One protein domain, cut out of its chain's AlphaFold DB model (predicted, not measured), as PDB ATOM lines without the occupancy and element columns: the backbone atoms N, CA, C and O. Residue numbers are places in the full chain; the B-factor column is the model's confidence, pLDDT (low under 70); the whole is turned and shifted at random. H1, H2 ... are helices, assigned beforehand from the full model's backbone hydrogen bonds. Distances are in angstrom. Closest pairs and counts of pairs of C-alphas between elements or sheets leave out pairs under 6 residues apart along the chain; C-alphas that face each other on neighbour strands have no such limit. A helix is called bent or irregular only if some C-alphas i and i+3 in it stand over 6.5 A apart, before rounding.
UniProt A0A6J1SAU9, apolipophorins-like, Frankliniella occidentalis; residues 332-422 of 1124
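What this domain is: This is residues 332 to 422 of the 1124 residues of the protein "apolipophorins-like" of Frankliniella occidentalis (UniProt A0A6J1SAU9). Five helices make a compact body with H4 in the middle: the helical hairpin of H1 and H2 packs crosswise on one side of H4, and H3 and H5 lie on the other side. H5 meets H4 near H4's last residues, while H3 runs nearly alongside H4 with few close C-alphas between them. The printed part has 91 residues with five named helices, H1 to H5 in chain order, and no named strand; its class is all helix. It is compact, with a radius of gyration of the C-alphas of 12.5 A and a rounded outline spanning 34 by 31 by 20 A.

Where its parts are: After residues 332 to 338, H1 takes residues 339 to 352, 20.2 A from first to last C-alpha, beginning at C-alpha 339 at (19.834, -23.750, -24.184). H2 is residues 361 to 372, 16.4 A long. H3 is residues 377 to 386. H4, residues 390 to 403, is 20.2 A long, beginning at C-alpha 390 at (22.076, -9.367, -13.049). H4 is irregular, but only just: C-alphas 398 and 401 are 6.6 A apart. H5, residues 406 to 417, is 16.5 A long and ends at C-alpha 417 at (38.587, -19.682, -10.956).

How they stand to each other: H1 and H2 form a helical hairpin; they touch at a shallow tilt of 16 degrees, opposite ways, and their closest C-alphas, of Leu 349 and Ser 361, are 6.2 A apart. H1 touches H4 with residues 346 to 350 alone, at a steep tilt of 60 degrees; the closest C-alphas are those of Leu 346 and Gln 392, at 5.5 A. H2 touches H4 at a steep tilt of 62 degrees, closest at the C-alphas of Val 369 and Ala 399, 5.4 A apart. H3, H4 and H5 form an up-and-down bundle, each helix running against the one before it. H3 and H4 are close but not clearly touching, at a shallow tilt of 15 degrees; their closest C-alphas, of Phe 384 and Arg 393, are 7.2 A apart. H4 and H5, also a helical hairpin, touch at a steep tilt of 42 degrees, closest at the C-alphas of Leu 400 and Ser 408, 6.0 A apart. H5 touches H3 with residues 407 to 411 alone; the C-alphas of Leu 377 and Glu 407 are closest, at 5.2 A. H1 and H3 only just touch, with 3 pairs of C-alphas within 8 A, the closest being Leu 339 and Ser 379 at 6.9 A. H5 is apart from H1 and H2. In H1, H2, H3 and H5 every O i to N i+4 pair is within hydrogen-bond range; in H4, 8 of 10 are.

The domain as a whole: The two C-alphas farthest apart, of Lys 359 and Arg 417, are 36.2 A apart. The printed part has no cut. The links from H2 to H3, H3 to H4 and H4 to H5 are tight, and that from H1 to H2 is short. The mean pLDDT of the printed part is 85.4, with residues 332 to 337 under 70.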
ATOM      1  N   VAL A 332      15.373 -38.466 -12.172       44.88
ATOM      2  CA  VAL A 332      14.649 -37.232 -12.456       44.88
ATOM      3  C   VAL A 332      14.846 -37.047 -13.952       44.88
ATOM      4  O   VAL A 332      16.015 -37.004 -14.351       44.88
ATOM      5  N   PRO A 333      13.774 -37.050 -14.770       45.03
ATOM      6  CA  PRO A 333      13.925 -37.000 -16.210       45.03
ATOM      7  C   PRO A 333      14.876 -35.856 -16.527       45.03
ATOM      8  O   PRO A 333      14.630 -34.719 -16.113       45.03
ATOM      9  N   ALA A 334      16.013 -36.169 -17.150       47.09
ATOM     10  CA  ALA A 334      16.902 -35.130 -17.629       47.09
ATOM     11  C   ALA A 334      16.049 -34.256 -18.548       47.09
ATOM     12  O   ALA A 334      15.420 -34.780 -19.472       47.09
ATOM     13  N   GLY A 335      15.949 -32.959 -18.251       51.25
ATOM     14  CA  GLY A 335      15.190 -32.063 -19.107       51.25
ATOM     15  C   GLY A 335      15.695 -32.214 -20.538       51.25
ATOM     16  O   GLY A 335      16.889 -32.079 -20.792       51.25
ATOM     17  N   THR A 336      14.802 -32.472 -21.492       55.59
ATOM     18  CA  THR A 336      15.122 -32.425 -22.931       55.59
ATOM     19  C   THR A 336      15.267 -30.978 -23.427       55.59
ATOM     20  O   THR A 336      15.244 -30.712 -24.628       55.59
ATOM     21  N   ALA A 337      15.336 -30.029 -22.491       62.91
ATOM     22  CA  ALA A 337      15.396 -28.604 -22.718       62.91
ATOM     23  C   ALA A 337      16.726 -28.232 -23.379       62.91
ATOM     24  O   ALA A 337      17.811 -28.619 -22.943       62.91
ATOM     25  N   ASN A 338      16.637 -27.457 -24.454       77.00
ATOM     26  CA  ASN A 338      17.802 -26.879 -25.106       77.00
ATOM     27  C   ASN A 338      18.161 -25.530 -24.452       77.00
ATOM     28  O   ASN A 338      17.388 -24.949 -23.689       77.00
ATOM     29  N   LEU A 339      19.334 -24.992 -24.782       82.44
ATOM     30  CA  LEU A 339      19.834 -23.750 -24.184       82.44
ATOM     31  C   LEU A 339      18.895 -22.540 -24.400       82.44
ATOM     32  O   LEU A 339      18.796 -21.682 -23.527       82.44
ATOM     33  N   GLU A 340      18.159 -22.494 -25.515       84.75
ATOM     34  CA  GLU A 340      17.191 -21.425 -25.821       84.75
ATOM     35  C   GLU A 340      15.976 -21.452 -24.884       84.75
ATOM     36  O   GLU A 340      15.567 -20.408 -24.374       84.75
ATOM     37  N   THR A 341      15.421 -22.638 -24.611       85.19
ATOM     38  CA  THR A 341      14.299 -22.789 -23.667       85.19
ATOM     39  C   THR A 341      14.681 -22.353 -22.253       85.19
ATOM     40  O   THR A 341      13.916 -21.644 -21.600       85.19
ATOM     41  N   VAL A 342      15.896 -22.684 -21.811       88.12
ATOM     42  CA  VAL A 342      16.421 -22.255 -20.507       88.12
ATOM     43  C   VAL A 342      16.592 -20.734 -20.449       88.12
ATOM     44  O   VAL A 342      16.158 -20.105 -19.482       88.12
ATOM     45  N   ALA A 343      17.150 -20.117 -21.496       88.38
ATOM     46  CA  ALA A 343      17.286 -18.662 -21.581       88.38
ATOM     47  C   ALA A 343      15.922 -17.941 -21.551       88.38
ATOM     48  O   ALA A 343      15.762 -16.937 -20.855       88.38
ATOM     49  N   ALA A 344      14.909 -18.478 -22.239       89.75
ATOM     50  CA  ALA A 344      13.549 -17.939 -22.210       89.75
ATOM     51  C   ALA A 344      12.907 -18.044 -20.812       89.75
ATOM     52  O   ALA A 344      12.290 -17.082 -20.340       89.75
ATOM     53  N   SER A 345      13.090 -19.175 -20.121       90.31
ATOM     54  CA  SER A 345      12.626 -19.371 -18.741       90.31
ATOM     55  C   SER A 345      13.259 -18.363 -17.774       90.31
ATOM     56  O   SER A 345      12.551 -17.774 -16.953       90.31
ATOM     57  N   LEU A 346      14.563 -18.091 -17.908       92.06
ATOM     58  CA  LEU A 346      15.266 -17.072 -17.118       92.06
ATOM     59  C   LEU A 346      14.726 -15.664 -17.371       92.06
ATOM     60  O   LEU A 346      14.465 -14.927 -16.418       92.06
ATOM     61  N   ALA A 347      14.519 -15.294 -18.637       92.38
ATOM     62  CA  ALA A 347      13.960 -13.994 -18.994       92.38
ATOM     63  C   ALA A 347      12.545 -13.805 -18.415       92.38
ATOM     64  O   ALA A 347      12.239 -12.746 -17.863       92.38
ATOM     65  N   SER A 348      11.708 -14.847 -18.467       92.19
ATOM     66  CA  SER A 348      10.366 -14.841 -17.866       92.19
ATOM     67  C   SER A 348      10.413 -14.685 -16.341       92.19
ATOM     68  O   SER A 348       9.689 -13.855 -15.789       92.19
ATOM     69  N   LEU A 349      11.290 -15.427 -15.653       92.69
ATOM     70  CA  LEU A 349      11.496 -15.307 -14.203       92.69
ATOM     71  C   LEU A 349      11.955 -13.900 -13.799       92.69
ATOM     72  O   LEU A 349      11.420 -13.308 -12.859       92.69
ATOM     73  N   ALA A 350      12.912 -13.329 -14.533       91.94
ATOM     74  CA  ALA A 350      13.404 -11.979 -14.279       91.94
ATOM     75  C   ALA A 350      12.310 -10.917 -14.468       91.94
ATOM     76  O   ALA A 350      12.212 -10.002 -13.646       91.94
ATOM     77  N   ALA A 351      11.467 -11.056 -15.498       92.56
ATOM     78  CA  ALA A 351      10.343 -10.156 -15.758       92.56
ATOM     79  C   ALA A 351       9.272 -10.233 -14.658       92.56
ATOM     80  O   ALA A 351       8.843  -9.209 -14.129       92.56
ATOM     81  N   ARG A 352       8.898 -11.446 -14.241       91.06
ATOM     82  CA  ARG A 352       7.871 -11.701 -13.214       91.06
ATOM     83  C   ARG A 352       8.291 -11.360 -11.786       91.06
ATOM     84  O   ARG A 352       7.480 -11.434 -10.871       91.06
ATOM     85  N   THR A 353       9.544 -10.962 -11.597       90.81
ATOM     86  CA  THR A 353      10.076 -10.497 -10.313       90.81
ATOM     87  C   THR A 353      10.458  -9.011 -10.337       90.81
ATOM     88  O   THR A 353      11.157  -8.527  -9.451       90.81
ATOM     89  N   GLN A 354      10.024  -8.240 -11.350       87.38
ATOM     90  CA  GLN A 354      10.244  -6.780 -11.448       87.38
ATOM     91  C   GLN A 354       9.562  -5.969 -10.361       87.38
ATOM     92  O   GLN A 354      10.219  -5.099  -9.791       87.38
ATOM     93  N   ASP A 355       8.330  -6.309 -10.000       84.94
ATOM     94  CA  ASP A 355       7.529  -5.544  -9.043       84.94
ATOM     95  C   ASP A 355       7.116  -6.394  -7.829       84.94
ATOM     96  O   ASP A 355       5.975  -6.358  -7.350       84.94
ATOM     97  N   GLY A 356       8.080  -7.156  -7.310       87.19
ATOM     98  CA  GLY A 356       7.871  -8.203  -6.312       87.19
ATOM     99  C   GLY A 356       7.670  -9.573  -6.961       87.19
ATOM    100  O   GLY A 356       7.494  -9.684  -8.170       87.19
ATOM    101  N   VAL A 357       7.744 -10.623  -6.151       92.00
ATOM    102  CA  VAL A 357       7.636 -12.012  -6.610       92.00
ATOM    103  C   VAL A 357       6.200 -12.333  -7.026       92.00
ATOM    104  O   VAL A 357       5.274 -12.259  -6.216       92.00
ATOM    105  N   ASP A 358       6.024 -12.714  -8.291       92.81
ATOM    106  CA  ASP A 358       4.772 -13.259  -8.819       92.81
ATOM    107  C   ASP A 358       4.487 -14.666  -8.275       92.81
ATOM    108  O   ASP A 358       5.412 -15.439  -8.000       92.81
ATOM    109  N   LYS A 359       3.206 -15.031  -8.187       89.81
ATOM    110  CA  LYS A 359       2.744 -16.317  -7.644       89.81
ATOM    111  C   LYS A 359       3.278 -17.539  -8.401       89.81
ATOM    112  O   LYS A 359       3.471 -18.589  -7.794       89.81
ATOM    113  N   GLU A 360       3.575 -17.413  -9.698       90.75
ATOM    114  CA  GLU A 360       4.092 -18.516 -10.525       90.75
ATOM    115  C   GLU A 360       5.621 -18.667 -10.446       90.75
ATOM    116  O   GLU A 360       6.172 -19.649 -10.950       90.75
ATOM    117  N   SER A 361       6.325 -17.732  -9.797       92.88
ATOM    118  CA  SER A 361       7.796 -17.685  -9.799       92.88
ATOM    119  C   SER A 361       8.429 -18.952  -9.222       92.88
ATOM    120  O   SER A 361       9.396 -19.465  -9.782       92.88
ATOM    121  N   ALA A 362       7.867 -19.498  -8.137       91.25
ATOM    122  CA  ALA A 362       8.358 -20.735  -7.525       91.25
ATOM    123  C   ALA A 362       8.247 -21.934  -8.487       91.25
ATOM    124  O   ALA A 362       9.211 -22.676  -8.667       91.25
ATOM    125  N   VAL A 363       7.109 -22.050  -9.181       89.31
ATOM    126  CA  VAL A 363       6.840 -23.098 -10.181       89.31
ATOM    127  C   VAL A 363       7.841 -23.021 -11.331       89.31
ATOM    128  O   VAL A 363       8.450 -24.018 -11.721       89.31
ATOM    129  N   MET A 364       8.030 -21.815 -11.870       90.56
ATOM    130  CA  MET A 364       8.961 -21.570 -12.968       90.56
ATOM    131  C   MET A 364      10.407 -21.861 -12.563       90.56
ATOM    132  O   MET A 364      11.160 -22.423 -13.355       90.56
ATOM    133  N   PHE A 365      10.791 -21.532 -11.329       92.31
ATOM    134  CA  PHE A 365      12.124 -21.829 -10.821       92.31
ATOM    135  C   PHE A 365      12.360 -23.335 -10.651       92.31
ATOM    136  O   PHE A 365      13.401 -23.840 -11.064       92.31
ATOM    137  N   ALA A 366      11.391 -24.081 -10.109       88.12
ATOM    138  CA  ALA A 366      11.496 -25.538 -10.017       88.12
ATOM    139  C   ALA A 366      11.671 -26.184 -11.404       88.12
ATOM    140  O   ALA A 366      12.492 -27.086 -11.574       88.12
ATOM    141  N   ARG A 367      10.954 -25.672 -12.414       87.06
ATOM    142  CA  ARG A 367      11.106 -26.100 -13.809       87.06
ATOM    143  C   ARG A 367      12.490 -25.770 -14.371       87.06
ATOM    144  O   ARG A 367      13.109 -26.642 -14.965       87.06
ATOM    145  N   LEU A 368      13.007 -24.566 -14.112       90.44
ATOM    146  CA  LEU A 368      14.369 -24.176 -14.494       90.44
ATOM    147  C   LEU A 368      15.415 -25.160 -13.941       90.44
ATOM    148  O   LEU A 368      16.302 -25.579 -14.676       90.44
ATOM    149  N   VAL A 369      15.306 -25.557 -12.668       88.44
ATOM    150  CA  VAL A 369      16.222 -26.540 -12.060       88.44
ATOM    151  C   VAL A 369      16.158 -27.886 -12.791       88.44
ATOM    152  O   VAL A 369      17.200 -28.486 -13.053       88.44
ATOM    153  N   ALA A 370      14.958 -28.360 -13.144       83.44
ATOM    154  CA  ALA A 370      14.785 -29.603 -13.896       83.44
ATOM    155  C   ALA A 370      15.377 -29.516 -15.315       83.44
ATOM    156  O   ALA A 370      16.082 -30.433 -15.739       83.44
ATOM    157  N   ASP A 371      15.158 -28.399 -16.009       86.00
ATOM    158  CA  ASP A 371      15.682 -28.156 -17.356       86.00
ATOM    159  C   ASP A 371      17.224 -28.110 -17.365       86.00
ATOM    160  O   ASP A 371      17.862 -28.666 -18.259       86.00
ATOM    161  N   LEU A 372      17.846 -27.522 -16.335       87.12
ATOM    162  CA  LEU A 372      19.308 -27.442 -16.207       87.12
ATOM    163  C   LEU A 372      19.989 -28.805 -15.980       87.12
ATOM    164  O   LEU A 372      21.154 -28.956 -16.345       87.12
ATOM    165  N   ARG A 373      19.294 -29.808 -15.417       82.25
ATOM    166  CA  ARG A 373      19.858 -31.155 -15.162       82.25
ATOM    167  C   ARG A 373      20.260 -31.909 -16.425       82.25
ATOM    168  O   ARG A 373      21.116 -32.782 -16.343       82.25
ATOM    169  N   GLY A 374      19.663 -31.584 -17.573       75.19
ATOM    170  CA  GLY A 374      20.006 -32.196 -18.861       75.19
ATOM    171  C   GLY A 374      21.217 -31.571 -19.565       75.19
ATOM    172  O   GLY A 374      21.664 -32.093 -20.586       75.19
ATOM    173  N   LEU A 375      21.757 -30.456 -19.056       81.44
ATOM    174  CA  LEU A 375      22.825 -29.716 -19.727       81.44
ATOM    175  C   LEU A 375      24.224 -30.198 -19.321       81.44
ATOM    176  O   LEU A 375      24.535 -30.385 -18.149       81.44
ATOM    177  N   GLN A 376      25.105 -30.317 -20.315       83.94
ATOM    178  CA  GLN A 376      26.534 -30.579 -20.115       83.94
ATOM    179  C   GLN A 376      27.294 -29.307 -19.712       83.94
ATOM    180  O   GLN A 376      26.841 -28.189 -19.979       83.94
ATOM    181  N   LEU A 377      28.508 -29.472 -19.168       82.69
ATOM    182  CA  LEU A 377      29.383 -28.373 -18.733       82.69
ATOM    183  C   LEU A 377      29.538 -27.263 -19.789       82.69
ATOM    184  O   LEU A 377      29.374 -26.091 -19.466       82.69
ATOM    185  N   ALA A 378      29.787 -27.614 -21.057       85.06
ATOM    186  CA  ALA A 378      29.966 -26.628 -22.129       85.06
ATOM    187  C   ALA A 378      28.720 -25.750 -22.353       85.06
ATOM    188  O   ALA A 378      28.836 -24.545 -22.580       85.06
ATOM    189  N   SER A 379      27.527 -26.344 -22.259       87.12
ATOM    190  CA  SER A 379      26.252 -25.628 -22.366       87.12
ATOM    191  C   SER A 379      26.006 -24.739 -21.148       87.12
ATOM    192  O   SER A 379      25.566 -23.605 -21.313       87.12
ATOM    193  N   LEU A 380      26.333 -25.222 -19.942       85.81
ATOM    194  CA  LEU A 380      26.230 -24.438 -18.711       85.81
ATOM    195  C   LEU A 380      27.164 -23.222 -18.749       85.81
ATOM    196  O   LEU A 380      26.704 -22.105 -18.538       85.81
ATOM    197  N   SER A 381      28.444 -23.402 -19.091       85.50
ATOM    198  CA  SER A 381      29.395 -22.289 -19.215       85.50
ATOM    199  C   SER A 381      28.927 -21.255 -20.237       85.50
ATOM    200  O   SER A 381      28.855 -20.070 -19.919       85.50
ATOM    201  N   LYS A 382      28.498 -21.703 -21.426       88.25
ATOM    202  CA  LYS A 382      27.964 -20.813 -22.463       88.25
ATOM    203  C   LYS A 382      26.749 -20.018 -21.977       88.25
ATOM    204  O   LYS A 382      26.643 -18.834 -22.281       88.25
ATOM    205  N   LEU A 383      25.839 -20.649 -21.236       88.69
ATOM    206  CA  LEU A 383      24.662 -19.983 -20.680       88.69
ATOM    207  C   LEU A 383      25.055 -18.871 -19.695       88.69
ATOM    208  O   LEU A 383      24.492 -17.780 -19.758       88.69
ATOM    209  N   PHE A 384      26.045 -19.110 -18.830       87.00
ATOM    210  CA  PHE A 384      26.556 -18.087 -17.910       87.00
ATOM    211  C   PHE A 384      27.235 -16.926 -18.632       87.00
ATOM    212  O   PHE A 384      26.971 -15.776 -18.285       87.00
ATOM    213  N   ASP A 385      28.059 -17.217 -19.640       85.56
ATOM    214  CA  ASP A 385      28.759 -16.195 -20.424       85.56
ATOM    215  C   ASP A 385      27.782 -15.304 -21.209       85.56
ATOM    216  O   ASP A 385      28.041 -14.122 -21.414       85.56
ATOM    217  N   GLN A 386      26.640 -15.857 -21.632       87.06
ATOM    218  CA  GLN A 386      25.594 -15.132 -22.364       87.06
ATOM    219  C   GLN A 386      24.620 -14.361 -21.457       87.06
ATOM    220  O   GLN A 386      23.851 -13.535 -21.951       87.06
ATOM    221  N   THR A 387      24.620 -14.623 -20.146       89.00
ATOM    222  CA  THR A 387      23.665 -14.020 -19.207       89.00
ATOM    223  C   THR A 387      24.258 -12.771 -18.556       89.00
ATOM    224  O   THR A 387      24.847 -12.830 -17.474       89.00
ATOM    225  N   GLU A 388      24.073 -11.622 -19.212       86.56
ATOM    226  CA  GLU A 388      24.522 -10.315 -18.702       86.56
ATOM    227  C   GLU A 388      23.555  -9.700 -17.676       86.56
ATOM    228  O   GLU A 388      23.982  -8.945 -16.801       86.56
ATOM    229  N   ASP A 389      22.255 -10.019 -17.752       89.44
ATOM    230  CA  ASP A 389      21.256  -9.457 -16.837       89.44
ATOM    231  C   ASP A 389      21.516  -9.925 -15.387       89.44
ATOM    232  O   ASP A 389      21.477 -11.130 -15.109       89.44
ATOM    233  N   PRO A 390      21.736  -9.005 -14.423       86.94
ATOM    234  CA  PRO A 390      22.076  -9.367 -13.049       86.94
ATOM    235  C   PRO A 390      21.010 -10.214 -12.350       86.94
ATOM    236  O   PRO A 390      21.325 -10.975 -11.435       86.94
ATOM    237  N   ARG A 391      19.739 -10.076 -12.745       87.75
ATOM    238  CA  ARG A 391      18.630 -10.792 -12.121       87.75
ATOM    239  C   ARG A 391      18.517 -12.212 -12.659       87.75
ATOM    240  O   ARG A 391      18.414 -13.143 -11.864       87.75
ATOM    241  N   GLN A 392      18.638 -12.391 -13.974       92.06
ATOM    242  CA  GLN A 392      18.767 -13.710 -14.599       92.06
ATOM    243  C   GLN A 392      19.985 -14.462 -14.049       92.06
ATOM    244  O   GLN A 392      19.869 -15.625 -13.663       92.06
ATOM    245  N   ARG A 393      21.129 -13.776 -13.916       89.75
ATOM    246  CA  ARG A 393      22.350 -14.361 -13.347       89.75
ATOM    247  C   ARG A 393      22.141 -14.870 -11.918       89.75
ATOM    248  O   ARG A 393      22.645 -15.935 -11.580       89.75
ATOM    249  N   ARG A 394      21.366 -14.169 -11.083       88.38
ATOM    250  CA  ARG A 394      21.032 -14.644  -9.726       88.38
ATOM    251  C   ARG A 394      20.184 -15.910  -9.732       88.38
ATOM    252  O   ARG A 394      20.507 -16.825  -8.988       88.38
ATOM    253  N   PHE A 395      19.161 -16.000 -10.586       91.75
ATOM    254  CA  PHE A 395      18.376 -17.235 -10.712       91.75
ATOM    255  C   PHE A 395      19.237 -18.416 -11.163       91.75
ATOM    256  O   PHE A 395      19.066 -19.519 -10.655       91.75
ATOM    257  N   LEU A 396      20.197 -18.189 -12.063       91.12
ATOM    258  CA  LEU A 396      21.170 -19.210 -12.451       91.12
ATOM    259  C   LEU A 396      22.054 -19.661 -11.280       91.12
ATOM    260  O   LEU A 396      22.231 -20.861 -11.078       91.12
ATOM    261  N   LEU A 397      22.581 -18.717 -10.494       88.75
ATOM    262  CA  LEU A 397      23.390 -19.012  -9.305       88.75
ATOM    263  C   LEU A 397      22.584 -19.702  -8.193       88.75
ATOM    264  O   LEU A 397      23.146 -20.488  -7.433       88.75
ATOM    265  N   ASP A 398      21.280 -19.440  -8.109       88.12
ATOM    266  CA  ASP A 398      20.361 -20.121  -7.195       88.12
ATOM    267  C   ASP A 398      19.992 -21.531  -7.677       88.12
ATOM    268  O   ASP A 398      19.824 -22.437  -6.860       88.12
ATOM    269  N   ALA A 399      19.867 -21.733  -8.993       90.19
ATOM    270  CA  ALA A 399      19.444 -23.000  -9.582       90.19
ATOM    271  C   ALA A 399      20.585 -24.022  -9.688       90.19
ATOM    272  O   ALA A 399      20.370 -25.196  -9.388       90.19
ATOM    273  N   LEU A 400      21.797 -23.595 -10.069       87.38
ATOM    274  CA  LEU A 400      22.954 -24.483 -10.254       87.38
ATOM    275  C   LEU A 400      23.218 -25.435  -9.073       87.38
ATOM    276  O   LEU A 400      23.412 -26.625  -9.314       87.38
ATOM    277  N   PRO A 401      23.204 -24.985  -7.804       82.62
ATOM    278  CA  PRO A 401      23.473 -25.880  -6.684       82.62
ATOM    279  C   PRO A 401      22.425 -26.991  -6.509       82.62
ATOM    280  O   PRO A 401      22.738 -28.038  -5.945       82.62
ATOM    281  N   LEU A 402      21.205 -26.773  -7.017       84.50
ATOM    282  CA  LEU A 402      20.061 -27.693  -6.954       84.50
ATOM    283  C   LEU A 402      20.026 -28.685  -8.130       84.50
ATOM    284  O   LEU A 402      19.289 -29.678  -8.089       84.50
ATOM    285  N   VAL A 403      20.821 -28.428  -9.178       84.50
ATOM    286  CA  VAL A 403      21.050 -29.362 -10.290       84.50
ATOM    287  C   VAL A 403      21.727 -30.630  -9.769       84.50
ATOM    288  O   VAL A 403      21.310 -31.727 -10.135       84.50
ATOM    289  N   ALA A 404      22.685 -30.463  -8.847       79.19
ATOM    290  CA  ALA A 404      23.343 -31.531  -8.093       79.19
ATOM    291  C   ALA A 404      24.023 -32.604  -8.971       79.19
ATOM    292  O   ALA A 404      23.967 -33.794  -8.675       79.19
ATOM    293  N   THR A 405      24.686 -32.176 -10.049       85.06
ATOM    294  CA  THR A 405      25.514 -33.034 -10.919       85.06
ATOM    295  C   THR A 405      26.995 -32.663 -10.823       85.06
ATOM    296  O   THR A 405      27.325 -31.534 -10.449       85.06
ATOM    297  N   ALA A 406      27.899 -33.578 -11.190       86.69
ATOM    298  CA  ALA A 406      29.338 -33.296 -11.208       86.69
ATOM    299  C   ALA A 406      29.660 -32.108 -12.135       86.69
ATOM    300  O   ALA A 406      30.398 -31.202 -11.755       86.69
ATOM    301  N   GLU A 407      28.998 -32.036 -13.289       86.25
ATOM    302  CA  GLU A 407      29.126 -30.959 -14.271       86.25
ATOM    303  C   GLU A 407      28.690 -29.602 -13.698       86.25
ATOM    304  O   GLU A 407      29.338 -28.585 -13.946       86.25
ATOM    305  N   SER A 408      27.621 -29.570 -12.891       88.50
ATOM    306  CA  SER A 408      27.168 -28.339 -12.225       88.50
ATOM    307  C   SER A 408      28.168 -27.842 -11.172       88.50
ATOM    308  O   SER A 408      28.372 -26.633 -11.033       88.50
ATOM    309  N   LEU A 409      28.847 -28.760 -10.469       90.06
ATOM    310  CA  LEU A 409      29.903 -28.421  -9.512       90.06
ATOM    311  C   LEU A 409      31.146 -27.888 -10.235       90.06
ATOM    312  O   LEU A 409      31.714 -26.877  -9.823       90.06
ATOM    313  N   GLU A 410      31.540 -28.527 -11.337       89.94
ATOM    314  CA  GLU A 410      32.647 -28.063 -12.176       89.94
ATOM    315  C   GLU A 410      32.381 -26.674 -12.765       89.94
ATOM    316  O   GLU A 410      33.283 -25.833 -12.765       89.94
ATOM    317  N   ALA A 411      31.143 -26.394 -13.190       89.75
ATOM    318  CA  ALA A 411      30.742 -25.072 -13.664       89.75
ATOM    319  C   ALA A 411      30.926 -23.999 -12.574       89.75
ATOM    320  O   ALA A 411      31.528 -22.955 -12.831       89.75
ATOM    321  N   MET A 412      30.494 -24.269 -11.338       90.75
ATOM    322  CA  MET A 412      30.695 -23.350 -10.205       90.75
ATOM    323  C   MET A 412      32.180 -23.127  -9.887       90.75
ATOM    324  O   MET A 412      32.601 -21.995  -9.636       90.75
ATOM    325  N   LEU A 413      33.003 -24.177  -9.956       90.75
ATOM    326  CA  LEU A 413      34.453 -24.058  -9.787       90.75
ATOM    327  C   LEU A 413      35.111 -23.252 -10.911       90.75
ATOM    328  O   LEU A 413      36.054 -22.505 -10.646       90.75
ATOM    329  N   ALA A 414      34.636 -23.383 -12.150       89.62
ATOM    330  CA  ALA A 414      35.108 -22.580 -13.272       89.62
ATOM    331  C   ALA A 414      34.784 -21.092 -13.061       89.62
ATOM    332  O   ALA A 414      35.674 -20.252 -13.205       89.62
ATOM    333  N   LEU A 415      33.561 -20.773 -12.617       89.25
ATOM    334  CA  LEU A 415      33.171 -19.405 -12.267       89.25
ATOM    335  C   LEU A 415      34.059 -18.836 -11.150       89.25
ATOM    336  O   LEU A 415      34.564 -17.722 -11.284       89.25
ATOM    337  N   TRP A 416      34.339 -19.622 -10.103       90.94
ATOM    338  CA  TRP A 416      35.256 -19.232  -9.027       90.94
ATOM    339  C   TRP A 416      36.681 -18.956  -9.538       90.94
ATOM    340  O   TRP A 416      37.262 -17.921  -9.220       90.94
ATOM    341  N   ARG A 417      37.241 -19.847 -10.370       90.19
ATOM    342  CA  ARG A 417      38.587 -19.682 -10.956       90.19
ATOM    343  C   ARG A 417      38.690 -18.471 -11.883       90.19
ATOM    344  O   ARG A 417      39.760 -17.887 -11.982       90.19
ATOM    345  N   SER A 418      37.597 -18.114 -12.553       89.12
ATOM    346  CA  SER A 418      37.516 -16.935 -13.424       89.12
ATOM    347  C   SER A 418      37.214 -15.626 -12.680       89.12
ATOM    348  O   SER A 418      36.935 -14.622 -13.326       89.12
ATOM    349  N   GLU A 419      37.241 -15.633 -11.340       88.00
ATOM    350  CA  GLU A 419      36.944 -14.477 -10.474       88.00
ATOM    351  C   GLU A 419      35.535 -13.885 -10.674       88.00
ATOM    352  O   GLU A 419      35.253 -12.742 -10.320       88.00
ATOM    353  N   GLN A 420      34.611 -14.690 -11.203       85.75
ATOM    354  CA  GLN A 420      33.219 -14.310 -11.447       85.75
ATOM    355  C   GLN A 420      32.287 -14.555 -10.247       85.75
ATOM    356  O   GLN A 420      31.091 -14.264 -10.335       85.75
ATOM    357  N   LEU A 421      32.821 -15.110  -9.154       85.44
ATOM    358  CA  LEU A 421      32.135 -15.322  -7.879       85.44
ATOM    359  C   LEU A 421      32.900 -14.616  -6.759       85.44
ATOM    360  O   LEU A 421      34.110 -14.782  -6.610       85.44
ATOM    361  N   SER A 422      32.179 -13.880  -5.922       85.38
ATOM    362  CA  SER A 422      32.704 -13.328  -4.676       85.38
ATOM    363  C   SER A 422      32.962 -14.426  -3.636       85.38
ATOM    364  O   SER A 422      32.419 -15.530  -3.698       85.38
TER     365      SER A 422